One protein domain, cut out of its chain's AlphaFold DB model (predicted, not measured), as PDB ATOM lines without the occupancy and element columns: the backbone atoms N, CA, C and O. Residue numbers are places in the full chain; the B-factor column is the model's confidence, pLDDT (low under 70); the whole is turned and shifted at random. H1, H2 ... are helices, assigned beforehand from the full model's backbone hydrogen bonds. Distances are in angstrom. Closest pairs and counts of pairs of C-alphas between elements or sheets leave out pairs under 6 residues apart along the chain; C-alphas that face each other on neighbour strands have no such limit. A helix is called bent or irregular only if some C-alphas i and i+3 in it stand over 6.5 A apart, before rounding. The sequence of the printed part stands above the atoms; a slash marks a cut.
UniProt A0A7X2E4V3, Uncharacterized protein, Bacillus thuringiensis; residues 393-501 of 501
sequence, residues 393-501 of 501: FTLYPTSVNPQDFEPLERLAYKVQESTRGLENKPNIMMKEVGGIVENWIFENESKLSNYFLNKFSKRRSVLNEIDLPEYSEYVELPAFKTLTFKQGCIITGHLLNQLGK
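AT A GLANCE: This is residues 393 to 501 of the 501 residues of an uncharacterized protein of Bacillus thuringiensis (UniProt A0A7X2E4V3). Two long helices, H2 and H1, lie side by side as a helical hairpin, and a third helix, H5, packs on H2 and crosses it steeply. The short H4 packs on H1, the short H3 follows the far end of H2, and between H3 and H4 residues 455 to 477 make a long stretch with no named element. The printed part has 109 residues with five named helices, H1 to H5 in order along the chain, and no named strand; the class is all helix. The whole is compact, with a radius of gyration of the C-alphas of 14.0 A, and its outline of 43 by 29 by 24 A is only just elongated.

IN THESE COORDINATES: H2, the longest helix, has residues 426 to 447 and measures 30.4 A from C-alpha 426 at (-24.988, 33.148, 33.180) to C-alpha 447. It has a kink of 40 degrees near residue 441 and is irregular: C-alphas 443 and 446 are 7.8 A apart. H1, residues 402 to 418, measures 25.7 A and begins with C-alpha 402 at (-53.577, 41.655, 45.814). It is only just irregular, with C-alphas 403 and 406 6.7 A apart. H5, residues 485 to 499, measures 20.8 A and ends with C-alpha 499 at (-35.926, 51.012, 41.592). H3 is residues 450 to 454 and H4 is residues 478 to 482.

HOW THE PARTS SIT: H2 and H1 touch and form a hairpin, opposite ways at a shallow tilt of 26 degrees; their closest C-alphas, those of Val 433 and Val 415, are 6.1 A apart. With residues 430 to 438 alone H2 touches H5, the same way at a steep tilt of 51 degrees, the closest C-alphas being those of Gly 434 and His 494 at 6.2 A. H1 and H5 are close but not clearly touching, with the C-alphas of Val 415 and Gln 487 closest at 7.4 A. With residues 409 to 416 alone H1 touches H4; the closest C-alphas, those of Tyr 413 and Ala 479, are 5.4 A apart. H3 touches no helix; it is close but not clearly touching to H5, with the C-alphas of Leu 453 and Leu 499 closest at 7.1 A. H2 and H4 are apart. In H3 and H5 every O i to N i+4 pair is within hydrogen-bond range, against 11 of 13 in H1, 16 of 18 in H2 and 0 of 1 in H4, where 2 of 2 O i to N i+3 pairs are.

THE WHOLE: The two C-alphas farthest apart, those of Asn 424 and Glu 470, are 44.1 A apart. The printed part has no cut and ends at the chain's last residue, 501. The link from H3 to H4 is long, with 23 residues. The mean pLDDT of the printed part is 92.7, and residue 501 is under 70.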
ATOM      1  N   PHE A 393     -37.151  35.728  47.751       95.75
ATOM      2  CA  PHE A 393     -38.381  35.842  48.538       95.75
ATOM      3  C   PHE A 393     -38.856  37.294  48.719       95.75
ATOM      4  O   PHE A 393     -39.982  37.529  49.143       95.75
ATOM      5  N   THR A 394     -38.035  38.280  48.349       93.81
ATOM      6  CA  THR A 394     -38.448  39.693  48.294       93.81
ATOM      7  C   THR A 394     -39.512  39.946  47.226       93.81
ATOM      8  O   THR A 394     -40.306  40.876  47.361       93.81
ATOM      9  N   LEU A 395     -39.557  39.087  46.203       94.75
ATOM     10  CA  LEU A 395     -40.452  39.185  45.054       94.75
ATOM     11  C   LEU A 395     -41.880  38.752  45.373       94.75
ATOM     12  O   LEU A 395     -42.746  38.889  44.518       94.75
ATOM     13  N   TYR A 396     -42.142  38.213  46.565       93.38
ATOM     14  CA  TYR A 396     -43.487  37.777  46.889       93.38
ATOM     15  C   TYR A 396     -44.422  38.954  47.191       93.38
ATOM     16  O   TYR A 396     -44.047  39.873  47.940       93.38
ATOM     17  N   PRO A 397     -45.645  38.920  46.635       93.75
ATOM     18  CA  PRO A 397     -46.698  39.852  46.982       93.75
ATOM     19  C   PRO A 397     -47.212  39.590  48.396       93.75
ATOM     20  O   PRO A 397     -46.931  38.572  49.036       93.75
ATOM     21  N   THR A 398     -47.979  40.559  48.869       93.12
ATOM     22  CA  THR A 398     -48.570  40.580  50.204       93.12
ATOM     23  C   THR A 398     -50.087  40.464  50.088       93.12
ATOM     24  O   THR A 398     -50.664  40.968  49.126       93.12
ATOM     25  N   SER A 399     -50.752  39.819  51.049       94.75
ATOM     26  CA  SER A 399     -52.210  39.602  51.021       94.75
ATOM     27  C   SER A 399     -53.011  40.906  51.020       94.75
ATOM     28  O   SER A 399     -54.112  40.960  50.477       94.75
ATOM     29  N   VAL A 400     -52.434  41.967  51.580       94.06
ATOM     30  CA  VAL A 400     -53.002  43.321  51.620       94.06
ATOM     31  C   VAL A 400     -52.829  44.104  50.313       94.06
ATOM     32  O   VAL A 400     -53.499  45.116  50.128       94.06
ATOM     33  N   ASN A 401     -51.979  43.634  49.392       94.00
ATOM     34  CA  ASN A 401     -51.766  44.230  48.069       94.00
ATOM     35  C   ASN A 401     -52.015  43.196  46.951       94.00
ATOM     36  O   ASN A 401     -51.088  42.821  46.226       94.00
ATOM     37  N   PRO A 402     -53.259  42.705  46.785       95.12
ATOM     38  CA  PRO A 402     -53.577  41.655  45.814       95.12
ATOM     39  C   PRO A 402     -53.293  42.055  44.358       95.12
ATOM     40  O   PRO A 402     -53.072  41.186  43.517       95.12
ATOM     41  N   GLN A 403     -53.252  43.355  44.052       95.62
ATOM     42  CA  GLN A 403     -52.910  43.878  42.728       95.62
ATOM     43  C   GLN A 403     -51.484  43.529  42.280       95.62
ATOM     44  O   GLN A 403     -51.229  43.465  41.081       95.62
ATOM     45  N   ASP A 404     -50.568  43.259  43.217       96.62
ATOM     46  CA  ASP A 404     -49.181  42.901  42.899       96.62
ATOM     47  C   ASP A 404     -49.063  41.476  42.345       96.62
ATOM     48  O   ASP A 404     -48.103  41.152  41.646       96.62
ATOM     49  N   PHE A 405     -50.044  40.616  42.639       97.12
ATOM     50  CA  PHE A 405     -49.997  39.192  42.325       97.12
ATOM     51  C   PHE A 405     -49.811  38.927  40.832       97.12
ATOM     52  O   PHE A 405     -48.860  38.267  40.419       97.12
ATOM     53  N   GLU A 406     -50.719  39.447  40.010       96.81
ATOM     54  CA  GLU A 406     -50.760  39.111  38.591       96.81
ATOM     55  C   GLU A 406     -49.538  39.648  37.819       96.81
ATOM     56  O   GLU A 406     -48.946  38.878  37.053       96.81
ATOM     57  N   PRO A 407     -49.083  40.905  38.018       97.25
ATOM     58  CA  PRO A 407     -47.840  41.379  37.416       97.25
ATOM     59  C   PRO A 407     -46.629  40.513  37.775       97.25
ATOM     60  O   PRO A 407     -45.826  40.202  36.892       97.25
ATOM     61  N   LEU A 408     -46.494  40.106  39.041       97.31
ATOM     62  CA  LEU A 408     -45.344  39.326  39.508       97.31
ATOM     63  C   LEU A 408     -45.373  37.882  39.007       97.31
ATOM     64  O   LEU A 408     -44.335  37.355  38.601       97.31
ATOM     65  N   GLU A 409     -46.553  37.268  38.948       97.12
ATOM     66  CA  GLU A 409     -46.734  35.938  38.364       97.12
ATOM     67  C   GLU A 409     -46.298  35.921  36.891       97.12
ATOM     68  O   GLU A 409     -45.525  35.059  36.461       97.12
ATOM     69  N   ARG A 410     -46.714  36.931  36.112       96.94
ATOM     70  CA  ARG A 410     -46.308  37.065  34.703       96.94
ATOM     71  C   ARG A 410     -44.806  37.300  34.549       96.94
ATOM     72  O   ARG A 410     -44.214  36.773  33.604       96.94
ATOM     73  N   LEU A 411     -44.186  38.068  35.448       98.12
ATOM     74  CA  LEU A 411     -42.736  38.277  35.454       98.12
ATOM     75  C   LEU A 411     -41.991  36.953  35.646       98.12
ATOM     76  O   LEU A 411     -41.105  36.631  34.852       98.12
ATOM     77  N   ALA A 412     -42.371  36.179  36.666       97.62
ATOM     78  CA  ALA A 412     -41.761  34.886  36.957       97.62
ATOM     79  C   ALA A 412     -41.898  33.922  35.768       97.62
ATOM     80  O   ALA A 412     -40.897  33.364  35.312       97.62
ATOM     81  N   TYR A 413     -43.101  33.810  35.196       97.25
ATOM     82  CA  TYR A 413     -43.359  32.967  34.027       97.25
ATOM     83  C   TYR A 413     -42.507  33.371  32.814       97.25
ATOM     84  O   TYR A 413     -41.842  32.535  32.201       97.25
ATOM     85  N   LYS A 414     -42.468  34.669  32.486       97.81
ATOM     86  CA  LYS A 414     -41.704  35.182  31.339       97.81
ATOM     87  C   LYS A 414     -40.205  34.937  31.503       97.81
ATOM     88  O   LYS A 414     -39.547  34.529  30.550       97.81
ATOM     89  N   VAL A 415     -39.665  35.135  32.708       98.06
ATOM     90  CA  VAL A 415     -38.259  34.826  33.001       98.06
ATOM     91  C   VAL A 415     -37.982  33.335  32.851       98.06
ATOM     92  O   VAL A 415     -36.988  32.973  32.218       98.06
ATOM     93  N   GLN A 416     -38.838  32.473  33.399       96.06
ATOM     94  CA  GLN A 416     -38.675  31.025  33.296       96.06
ATOM     95  C   GLN A 416     -38.625  30.569  31.828       96.06
ATOM     96  O   GLN A 416     -37.682  29.884  31.432       96.06
ATOM     97  N   GLU A 417     -39.605  30.978  31.020       96.19
ATOM     98  CA  GLU A 417     -39.715  30.596  29.608       96.19
ATOM     99  C   GLU A 417     -38.536  31.122  28.777       96.19
ATOM    100  O   GLU A 417     -37.859  30.345  28.099       96.19
ATOM    101  N   SER A 418     -38.227  32.421  28.870       97.00
ATOM    102  CA  SER A 418     -37.176  33.054  28.057       97.00
ATOM    103  C   SER A 418     -35.763  32.577  28.387       97.00
ATOM    104  O   SER A 418     -34.853  32.726  27.573       97.00
ATOM    105  N   THR A 419     -35.542  32.016  29.578       96.50
ATOM    106  CA  THR A 419     -34.204  31.583  30.010       96.50
ATOM    107  C   THR A 419     -33.983  30.074  29.945       96.50
ATOM    108  O   THR A 419     -32.917  29.589  30.335       96.50
ATOM    109  N   ARG A 420     -34.945  29.326  29.396       94.12
ATOM    110  CA  ARG A 420     -34.828  27.885  29.165       94.12
ATOM    111  C   ARG A 420     -33.606  27.568  28.297       94.12
ATOM    112  O   ARG A 420     -33.448  28.115  27.208       94.12
ATOM    113  N   GLY A 421     -32.726  26.675  28.756       91.94
ATOM    114  CA  GLY A 421     -31.501  26.328  28.024       91.94
ATOM    115  C   GLY A 421     -30.334  27.308  28.220       91.94
ATOM    116  O   GLY A 421     -29.289  27.163  27.571       91.94
ATOM    117  N   LEU A 422     -30.480  28.320  29.086       93.94
ATOM    118  CA  LEU A 422     -29.420  29.279  29.425       93.94
ATOM    119  C   LEU A 422     -28.691  28.946  30.738       93.94
ATOM    120  O   LEU A 422     -27.884  29.753  31.199       93.94
ATOM    121  N   GLU A 423     -28.912  27.769  31.327       88.19
ATOM    122  CA  GLU A 423     -28.420  27.373  32.661       88.19
ATOM    123  C   GLU A 423     -26.892  27.533  32.789       88.19
ATOM    124  O   GLU A 423     -26.370  28.069  33.772       88.19
ATOM    125  N   ASN A 424     -26.174  27.161  31.723       86.25
ATOM    126  CA  ASN A 424     -24.713  27.235  31.622       86.25
ATOM    127  C   ASN A 424     -24.199  28.542  30.981       86.25
ATOM    128  O   ASN A 424     -23.018  28.643  30.647       86.25
ATOM    129  N   LYS A 425     -25.066  29.540  30.765       92.00
ATOM    130  CA  LYS A 425     -24.745  30.817  30.098       92.00
ATOM    131  C   LYS A 425     -25.143  32.016  30.977       92.00
ATOM    132  O   LYS A 425     -25.967  32.832  30.559       92.00
ATOM    133  N   PRO A 426     -24.540  32.178  32.174       87.88
ATOM    134  CA  PRO A 426     -24.988  33.148  33.180       87.88
ATOM    135  C   PRO A 426     -25.009  34.598  32.678       87.88
ATOM    136  O   PRO A 426     -25.940  35.331  32.986       87.88
ATOM    137  N   ASN A 427     -24.040  35.005  31.851       92.88
ATOM    138  CA  ASN A 427     -23.996  36.365  31.298       92.88
ATOM    139  C   ASN A 427     -25.155  36.643  30.326       92.88
ATOM    140  O   ASN A 427     -25.679  37.754  30.293       92.88
ATOM    141  N   ILE A 428     -25.561  35.637  29.543       96.00
ATOM    142  CA  ILE A 428     -26.674  35.768  28.596       96.00
ATOM    143  C   ILE A 428     -27.995  35.773  29.363       96.00
ATOM    144  O   ILE A 428     -28.807  36.663  29.140       96.00
ATOM    145  N   MET A 429     -28.164  34.855  30.322       95.81
ATOM    146  CA  MET A 429     -29.325  34.837  31.217       95.81
ATOM    147  C   MET A 429     -29.490  36.180  31.941       95.81
ATOM    148  O   MET A 429     -30.583  36.730  31.964       95.81
ATOM    149  N   MET A 430     -28.406  36.748  32.478       96.19
ATOM    150  CA  MET A 430     -28.453  38.041  33.165       96.19
ATOM    151  C   MET A 430     -28.942  39.171  32.249       96.19
ATOM    152  O   MET A 430     -29.744  39.996  32.688       96.19
ATOM    153  N   LYS A 431     -28.480  39.207  30.991       97.06
ATOM    154  CA  LYS A 431     -28.913  40.201  29.997       97.06
ATOM    155  C   LYS A 431     -30.383  40.015  29.614       97.06
ATOM    156  O   LYS A 431     -31.118  40.995  29.582       97.06
ATOM    157  N   GLU A 432     -30.796  38.774  29.367       98.06
ATOM    158  CA  GLU A 432     -32.173  38.424  28.999       98.06
ATOM    159  C   GLU A 432     -33.159  38.827  30.102       98.06
ATOM    160  O   GLU A 432     -34.100  39.580  29.859       98.06
ATOM    161  N   VAL A 433     -32.888  38.422  31.348       98.06
ATOM    162  CA  VAL A 433     -33.720  38.802  32.499       98.06
ATOM    163  C   VAL A 433     -33.731  40.316  32.699       98.06
ATOM    164  O   VAL A 433     -34.767  40.863  33.051       98.06
ATOM    165  N   GLY A 434     -32.620  41.007  32.427       97.81
ATOM    166  CA  GLY A 434     -32.561  42.468  32.509       97.81
ATOM    167  C   GLY A 434     -33.542  43.155  31.568       97.81
ATOM    168  O   GLY A 434     -34.312  43.999  32.014       97.81
ATOM    169  N   GLY A 435     -33.575  42.734  30.300       98.19
ATOM    170  CA  GLY A 435     -34.542  43.253  29.329       98.19
ATOM    171  C   GLY A 435     -35.990  42.899  29.684       98.19
ATOM    172  O   GLY A 435     -36.900  43.684  29.425       98.19
ATOM    173  N   ILE A 436     -36.226  41.743  30.309       98.50
ATOM    174  CA  ILE A 436     -37.561  41.366  30.795       98.50
ATOM    175  C   ILE A 436     -37.995  42.265  31.954       98.50
ATOM    176  O   ILE A 436     -39.109  42.780  31.914       98.50
ATOM    177  N   VAL A 437     -37.134  42.458  32.959       98.19
ATOM    178  CA  VAL A 437     -37.430  43.280  34.142       98.19
ATOM    179  C   VAL A 437     -37.633  44.741  33.746       98.19
ATOM    180  O   VAL A 437     -38.614  45.331  34.172       98.19
ATOM    181  N   GLU A 438     -36.786  45.302  32.881       97.81
ATOM    182  CA  GLU A 438     -36.913  46.694  32.423       97.81
ATOM    183  C   GLU A 438     -38.259  46.954  31.728       97.81
ATOM    184  O   GLU A 438     -38.991  47.870  32.105       97.81
ATOM    185  N   ASN A 439     -38.632  46.098  30.771       97.81
ATOM    186  CA  ASN A 439     -39.936  46.192  30.110       97.81
ATOM    187  C   ASN A 439     -41.091  45.977  31.099       97.81
ATOM    188  O   ASN A 439     -42.111  46.655  31.024       97.81
ATOM    189  N   TRP A 440     -40.932  45.045  32.043       98.06
ATOM    190  CA  TRP A 440     -41.948  44.768  33.052       98.06
ATOM    191  C   TRP A 440     -42.187  45.961  33.982       98.06
ATOM    192  O   TRP A 440     -43.348  46.268  34.250       98.06
ATOM    193  N   ILE A 441     -41.131  46.655  34.431       96.88
ATOM    194  CA  ILE A 441     -41.264  47.882  35.229       96.88
ATOM    195  C   ILE A 441     -42.017  48.931  34.414       96.88
ATOM    196  O   ILE A 441     -43.040  49.426  34.875       96.88
ATOM    197  N   PHE A 442     -41.587  49.196  33.176       96.44
ATOM    198  CA  PHE A 442     -42.237  50.179  32.306       96.44
ATOM    199  C   PHE A 442     -43.749  49.925  32.132       96.44
ATOM    200  O   PHE A 442     -44.546  50.859  32.116       96.44
ATOM    201  N   GLU A 443     -44.165  48.659  32.037       96.94
ATOM    202  CA  GLU A 443     -45.569  48.273  31.852       96.94
ATOM    203  C   GLU A 443     -46.411  48.250  33.143       96.94
ATOM    204  O   GLU A 443     -47.649  48.304  33.064       96.94
ATOM    205  N   ASN A 444     -45.782  48.094  34.316       96.88
ATOM    206  CA  ASN A 444     -46.481  47.745  35.560       96.88
ATOM    207  C   ASN A 444     -46.193  48.660  36.753       96.88
ATOM    208  O   ASN A 444     -46.937  48.574  37.721       96.88
ATOM    209  N   GLU A 445     -45.199  49.550  36.709       94.62
ATOM    210  CA  GLU A 445     -44.838  50.420  37.841       94.62
ATOM    211  C   GLU A 445     -46.047  51.182  38.406       94.62
ATOM    212  O   GLU A 445     -46.279  51.168  39.608       94.62
ATOM    213  N   SER A 446     -46.895  51.740  37.538       94.06
ATOM    214  CA  SER A 446     -48.116  52.463  37.933       94.06
ATOM    215  C   SER A 446     -49.260  51.582  38.453       94.06
ATOM    216  O   SER A 446     -50.272  52.106  38.913       94.06
ATOM    217  N   LYS A 447     -49.132  50.254  38.351       94.75
ATOM    218  CA  LYS A 447     -50.128  49.262  38.795       94.75
ATOM    219  C   LYS A 447     -49.717  48.556  40.085       94.75
ATOM    220  O   LYS A 447     -50.571  47.970  40.747       94.75
ATOM    221  N   LEU A 448     -48.425  48.569  40.401       95.94
ATOM    222  CA  LEU A 448     -47.875  47.950  41.599       95.94
ATOM    223  C   LEU A 448     -48.189  48.801  42.825       95.94
ATOM    224  O   LEU A 448     -48.313  50.024  42.760       95.94
ATOM    225  N   SER A 449     -48.300  48.144  43.970       94.25
ATOM    226  CA  SER A 449     -48.413  48.820  45.248       94.25
ATOM    227  C   SER A 449     -47.143  49.614  45.554       94.25
ATOM    228  O   SER A 449     -46.016  49.165  45.317       94.25
ATOM    229  N   ASN A 450     -47.320  50.770  46.195       91.56
ATOM    230  CA  ASN A 450     -46.200  51.521  46.766       91.56
ATOM    231  C   ASN A 450     -45.406  50.662  47.759       91.56
ATOM    232  O   ASN A 450     -44.191  50.800  47.862       91.56
ATOM    233  N   TYR A 451     -46.082  49.744  48.460       91.25
ATOM    234  CA  TYR A 451     -45.443  48.805  49.374       91.25
ATOM    235  C   TYR A 451     -44.408  47.929  48.655       91.25
ATOM    236  O   TYR A 451     -43.259  47.856  49.088       91.25
ATOM    237  N   PHE A 452     -44.785  47.299  47.536       93.19
ATOM    238  CA  PHE A 452     -43.880  46.460  46.751       93.19
ATOM    239  C   PHE A 452     -42.707  47.265  46.189       93.19
ATOM    240  O   PHE A 452     -41.558  46.853  46.345       93.19
ATOM    241  N   LEU A 453     -42.976  48.428  45.587       92.31
ATOM    242  CA  LEU A 453     -41.933  49.292  45.025       92.31
ATOM    243  C   LEU A 453     -40.921  49.728  46.100       92.31
ATOM    244  O   LEU A 453     -39.708  49.628  45.897       92.31
ATOM    245  N   ASN A 454     -41.406  50.103  47.287       89.94
ATOM    246  CA  ASN A 454     -40.567  50.559  48.396       89.94
ATOM    247  C   ASN A 454     -39.647  49.472  48.971       89.94
ATOM    248  O   ASN A 454     -38.605  49.821  49.538       89.94
ATOM    249  N   LYS A 455     -39.933  48.173  48.765       91.00
ATOM    250  CA  LYS A 455     -38.999  47.081  49.121       91.00
ATOM    251  C   LYS A 455     -37.628  47.270  48.465       91.00
ATOM    252  O   LYS A 455     -36.606  46.890  49.033       91.00
ATOM    253  N   PHE A 456     -37.582  47.875  47.281       91.44
ATOM    254  CA  PHE A 456     -36.355  48.015  46.500       91.44
ATOM    255  C   PHE A 456     -35.627  49.348  46.726       91.44
ATOM    256  O   PHE A 456     -34.523  49.523  46.205       91.44
ATOM    257  N   SER A 457     -36.179  50.238  47.559       84.94
ATOM    258  CA  SER A 457     -35.592  51.537  47.909       84.94
ATOM    259  C   SER A 457     -34.206  51.420  48.578       84.94
ATOM    260  O   SER A 457     -33.748  50.337  48.973       84.94
ATOM    261  N   LYS A 458     -33.481  52.545  48.680       74.94
ATOM    262  CA  LYS A 458     -32.104  52.584  49.218       74.94
ATOM    263  C   LYS A 458     -32.014  52.230  50.703       74.94
ATOM    264  O   LYS A 458     -31.092  51.511  51.091       74.94
ATOM    265  N   ARG A 459     -32.936  52.728  51.535       71.31
ATOM    266  CA  ARG A 459     -32.943  52.477  52.985       71.31
ATOM    267  C   ARG A 459     -33.873  51.310  53.305       71.31
ATOM    268  O   ARG A 459     -35.083  51.413  53.189       71.31
ATOM    269  N   ARG A 460     -33.275  50.188  53.707       79.19
ATOM    270  CA  ARG A 460     -33.942  48.896  53.936       79.19
ATOM    271  C   ARG A 460     -33.843  48.526  55.412       79.19
ATOM    272  O   ARG A 460     -32.922  47.815  55.808       79.19
ATOM    273  N   SER A 461     -34.755  49.054  56.215       84.25
ATOM    274  CA  SER A 461     -34.820  48.807  57.660       84.25
ATOM    275  C   SER A 461     -36.219  48.353  58.064       84.25
ATOM    276  O   SER A 461     -37.112  48.301  57.226       84.25
ATOM    277  N   VAL A 462     -36.418  48.058  59.347       85.00
ATOM    278  CA  VAL A 462     -37.760  47.860  59.920       85.00
ATOM    279  C   VAL A 462     -38.647  49.112  59.841       85.00
ATOM    280  O   VAL A 462     -39.862  48.990  59.946       85.00
ATOM    281  N   LEU A 463     -38.066  50.306  59.664       85.12
ATOM    282  CA  LEU A 463     -38.822  51.541  59.473       85.12
ATOM    283  C   LEU A 463     -39.308  51.662  58.037       85.12
ATOM    284  O   LEU A 463     -38.521  51.529  57.098       85.12
ATOM    285  N   ASN A 464     -40.582  52.013  57.904       77.25
ATOM    286  CA  ASN A 464     -41.221  52.330  56.639       77.25
ATOM    287  C   ASN A 464     -41.860  53.719  56.722       77.25
ATOM    288  O   ASN A 464     -42.382  54.104  57.764       77.25
ATOM    289  N   GLU A 465     -41.829  54.454  55.612       73.44
ATOM    290  CA  GLU A 465     -42.375  55.818  55.494       73.44
ATOM    291  C   GLU A 465     -43.838  55.836  55.007       73.44
ATOM    292  O   GLU A 465     -44.359  56.875  54.613       73.44
ATOM    293  N   ILE A 466     -44.493  54.676  54.992       76.19
ATOM    294  CA  ILE A 466     -45.862  54.491  54.503       76.19
ATOM    295  C   ILE A 466     -46.763  53.983  55.621       76.19
ATOM    296  O   ILE A 466     -46.293  53.317  56.544       76.19
ATOM    297  N   ASP A 467     -48.062  54.245  55.494       78.62
ATOM    298  CA  ASP A 467     -49.064  53.653  56.374       78.62
ATOM    299  C   ASP A 467     -49.007  52.129  56.265       78.62
ATOM    300  O   ASP A 467     -49.152  51.548  55.184       78.62
ATOM    301  N   LEU A 468     -48.753  51.481  57.399       84.06
ATOM    302  CA  LEU A 468     -48.591  50.040  57.458       84.06
ATOM    303  C   LEU A 468     -49.910  49.359  57.834       84.06
ATOM    304  O   LEU A 468     -50.585  49.803  58.767       84.06
ATOM    305  N   PRO A 469     -50.260  48.240  57.175       86.62
ATOM    306  CA  PRO A 469     -51.381  47.420  57.611       86.62
ATOM    307  C   PRO A 469     -51.109  46.841  59.006       86.62
ATOM    308  O   PRO A 469     -49.966  46.761  59.465       86.62
ATOM    309  N   GLU A 470     -52.158  46.389  59.690       88.62
ATOM    310  CA  GLU A 470     -52.001  45.696  60.974       88.62
ATOM    311  C   GLU A 470     -51.174  44.412  60.812       88.62
ATOM    312  O   GLU A 470     -50.230  44.169  61.564       88.62
ATOM    313  N   TYR A 471     -51.492  43.635  59.778       92.19
ATOM    314  CA  TYR A 471     -50.868  42.357  59.476       92.19
ATOM    315  C   TYR A 471     -50.945  42.069  57.976       92.19
ATOM    316  O   TYR A 471     -51.907  42.457  57.310       92.19
ATOM    317  N   SER A 472     -49.945  41.360  57.453       93.00
ATOM    318  CA  SER A 472     -49.963  40.835  56.098       93.00
ATOM    319  C   SER A 472     -49.334  39.451  55.996       93.00
ATOM    320  O   SER A 472     -48.328  39.115  56.629       93.00
ATOM    321  N   GLU A 473     -49.906  38.652  55.103       93.00
ATOM    322  CA  GLU A 473     -49.389  37.342  54.735       93.00
ATOM    323  C   GLU A 473     -48.667  37.405  53.407       93.00
ATOM    324  O   GLU A 473     -48.969  38.221  52.535       93.00
ATOM    325  N   TYR A 474     -47.704  36.512  53.270       91.69
ATOM    326  CA  TYR A 474     -47.222  36.062  51.986       91.69
ATOM    327  C   TYR A 474     -48.362  35.523  51.114       91.69
ATOM    328  O   TYR A 474     -49.215  34.769  51.586       91.69
ATOM    329  N   VAL A 475     -48.321  35.840  49.819       93.50
ATOM    330  CA  VAL A 475     -49.165  35.185  48.816       93.50
ATOM    331  C   VAL A 475     -48.287  34.398  47.851       93.50
ATOM    332  O   VAL A 475     -47.380  34.940  47.217       93.50
ATOM    333  N   GLU A 476     -48.567  33.102  47.746       89.38
ATOM    334  CA  GLU A 476     -47.803  32.187  46.909       89.38
ATOM    335  C   GLU A 476     -48.060  32.398  45.419       89.38
ATOM    336  O   GLU A 476     -49.193  32.306  44.958       89.38
ATOM    337  N   LEU A 477     -46.979  32.596  44.667       90.69
ATOM    338  CA  LEU A 477     -46.963  32.693  43.210       90.69
ATOM    339  C   LEU A 477     -46.636  31.318  42.590       90.69
ATOM    340  O   LEU A 477     -45.521  30.822  42.797       90.69
ATOM    341  N   PRO A 478     -47.552  30.665  41.846       93.12
ATOM    342  CA  PRO A 478     -47.281  29.370  41.220       93.12
ATOM    343  C   PRO A 478     -46.025  29.358  40.334       93.12
ATOM    344  O   PRO A 478     -45.179  28.477  40.495       93.12
ATOM    345  N   ALA A 479     -45.846  30.351  39.459       93.56
ATOM    346  CA  ALA A 479     -44.681  30.461  38.582       93.56
ATOM    347  C   ALA A 479     -43.382  30.730  39.352       93.56
ATOM    348  O   ALA A 479     -42.291  30.449  38.867       93.56
ATOM    349  N   PHE A 480     -43.464  31.241  40.579       92.75
ATOM    350  CA  PHE A 480     -42.275  31.466  41.388       92.75
ATOM    351  C   PHE A 480     -41.640  30.157  41.872       92.75
ATOM    352  O   PHE A 480     -40.417  30.057  41.951       92.75
ATOM    353  N   LYS A 481     -42.443  29.114  42.131       92.06
ATOM    354  CA  LYS A 481     -41.940  27.785  42.524       92.06
ATOM    355  C   LYS A 481     -40.998  27.187  41.478       92.06
ATOM    356  O   LYS A 481     -40.037  26.500  41.829       92.06
ATOM    357  N   THR A 482     -41.258  27.464  40.201       94.19
ATOM    358  CA  THR A 482     -40.487  26.921  39.077       94.19
ATOM    359  C   THR A 482     -39.209  27.709  38.798       94.19
ATOM    360  O   THR A 482     -38.332  27.206  38.090       94.19
ATOM    361  N   LEU A 483     -39.052  28.902  39.383       96.75
ATOM    362  CA  LEU A 483     -37.808  29.652  39.297       96.75
ATOM    363  C   LEU A 483     -36.680  28.915  40.017       96.75
ATOM    364  O   LEU A 483     -36.833  28.335  41.094       96.75
ATOM    365  N   THR A 484     -35.496  29.010  39.431       97.06
ATOM    366  CA  THR A 484     -34.237  28.715  40.105       97.06
ATOM    367  C   THR A 484     -33.877  29.834  41.073       97.06
ATOM    368  O   THR A 484     -34.179  31.008  40.837       97.06
ATOM    369  N   PHE A 485     -33.140  29.503  42.136       97.19
ATOM    370  CA  PHE A 485     -32.554  30.520  43.014       97.19
ATOM    371  C   PHE A 485     -31.711  31.539  42.232       97.19
ATOM    372  O   PHE A 485     -31.728  32.726  42.554       97.19
ATOM    373  N   LYS A 486     -31.007  31.096  41.180       96.75
ATOM    374  CA  LYS A 486     -30.248  31.964  40.269       96.75
ATOM    375  C   LYS A 486     -31.147  32.974  39.555       96.75
ATOM    376  O   LYS A 486     -30.864  34.167  39.618       96.75
ATOM    377  N   GLN A 487     -32.239  32.535  38.928       97.81
ATOM    378  CA  GLN A 487     -33.194  33.445  38.277       97.81
ATOM    379  C   GLN A 487     -33.791  34.438  39.282       97.81
ATOM    380  O   GLN A 487     -33.772  35.637  39.023       97.81
ATOM    381  N   GLY A 488     -34.238  33.968  40.453       97.69
ATOM    382  CA  GLY A 488     -34.796  34.836  41.496       97.69
ATOM    383  C   GLY A 488     -33.811  35.905  41.987       97.69
ATOM    384  O   GLY A 488     -34.178  37.073  42.132       97.69
ATOM    385  N   CYS A 489     -32.537  35.544  42.175       97.88
ATOM    386  CA  CYS A 489     -31.479  36.500  42.510       97.88
ATOM    387  C   CYS A 489     -31.235  37.522  41.389       97.88
ATOM    388  O   CYS A 489     -31.054  38.703  41.683       97.88
ATOM    389  N   ILE A 490     -31.249  37.099  40.120       98.12
ATOM    390  CA  ILE A 490     -31.061  37.998  38.973       98.12
ATOM    391  C   ILE A 490     -32.227  38.991  38.860       98.12
ATOM    392  O   ILE A 490     -31.974  40.182  38.692       98.12
ATOM    393  N   ILE A 491     -33.480  38.531  38.999       98.19
ATOM    394  CA  ILE A 491     -34.667  39.406  39.006       98.19
ATOM    395  C   ILE A 491     -34.537  40.443  40.126       98.19
ATOM    396  O   ILE A 491     -34.599  41.644  39.870       98.19
ATOM    397  N   THR A 492     -34.278  39.978  41.353       97.06
ATOM    398  CA  THR A 492     -34.114  40.849  42.527       97.06
ATOM    399  C   THR A 492     -33.006  41.877  42.302       97.06
ATOM    400  O   THR A 492     -33.180  43.054  42.598       97.06
ATOM    401  N   GLY A 493     -31.866  41.459  41.744       96.62
ATOM    402  CA  GLY A 493     -30.746  42.352  41.462       96.62
ATOM    403  C   GLY A 493     -31.074  43.446  40.449       96.62
ATOM    404  O   GLY A 493     -30.689  44.596  40.661       96.62
ATOM    405  N   HIS A 494     -31.818  43.124  39.389       97.44
ATOM    406  CA  HIS A 494     -32.281  44.126  38.426       97.44
ATOM    407  C   HIS A 494     -33.278  45.105  39.049       97.44
ATOM    408  O   HIS A 494     -33.093  46.309  38.890       97.44
ATOM    409  N   LEU A 495     -34.250  44.625  39.832       96.62
ATOM    410  CA  LEU A 495     -35.193  45.499  40.543       96.62
ATOM    411  C   LEU A 495     -34.472  46.447  41.509       96.62
ATOM    412  O   LEU A 495     -34.730  47.646  41.495       96.62
ATOM    413  N   LEU A 496     -33.506  45.949  42.290       94.38
ATOM    414  CA  LEU A 496     -32.721  46.787  43.205       94.38
ATOM    415  C   LEU A 496     -31.897  47.856  42.474       94.38
ATOM    416  O   LEU A 496     -31.704  48.940  43.013       94.38
ATOM    417  N   ASN A 497     -31.405  47.571  41.268       93.25
ATOM    418  CA  ASN A 497     -30.632  48.536  40.482       93.25
ATOM    419  C   ASN A 497     -31.514  49.568  39.761       93.25
ATOM    420  O   ASN A 497     -31.065  50.691  39.519       93.25
ATOM    421  N   GLN A 498     -32.729  49.180  39.371       92.50
ATOM    422  CA  GLN A 498     -33.650  50.032  38.618       92.50
ATOM    423  C   GLN A 498     -34.506  50.906  39.546       92.50
ATOM    424  O   GLN A 498     -34.592  52.107  39.308       92.50
ATOM    425  N   LEU A 499     -35.050  50.332  40.626       90.06
ATOM    426  CA  LEU A 499     -35.926  51.012  41.592       90.06
ATOM    427  C   LEU A 499     -35.177  51.582  42.806       90.06
ATOM    428  O   LEU A 499     -35.664  52.493  43.462       90.06
ATOM    429  N   GLY A 500     -33.984  51.070  43.119       77.06
ATOM    430  CA  GLY A 500     -33.184  51.531  44.261       77.06
ATOM    431  C   GLY A 500     -32.367  52.797  43.999       77.06
ATOM    432  O   GLY A 500     -31.330  52.985  44.642       77.06
ATOM    433  N   LYS A 501     -32.767  53.622  43.025       61.91
ATOM    434  CA  LYS A 501     -32.091  54.881  42.687       61.91
ATOM    435  C   LYS A 501     -32.515  56.031  43.582       61.91
ATOM    436  O   LYS A 501     -33.669  56.048  44.041       61.91
TER     437      LYS A 501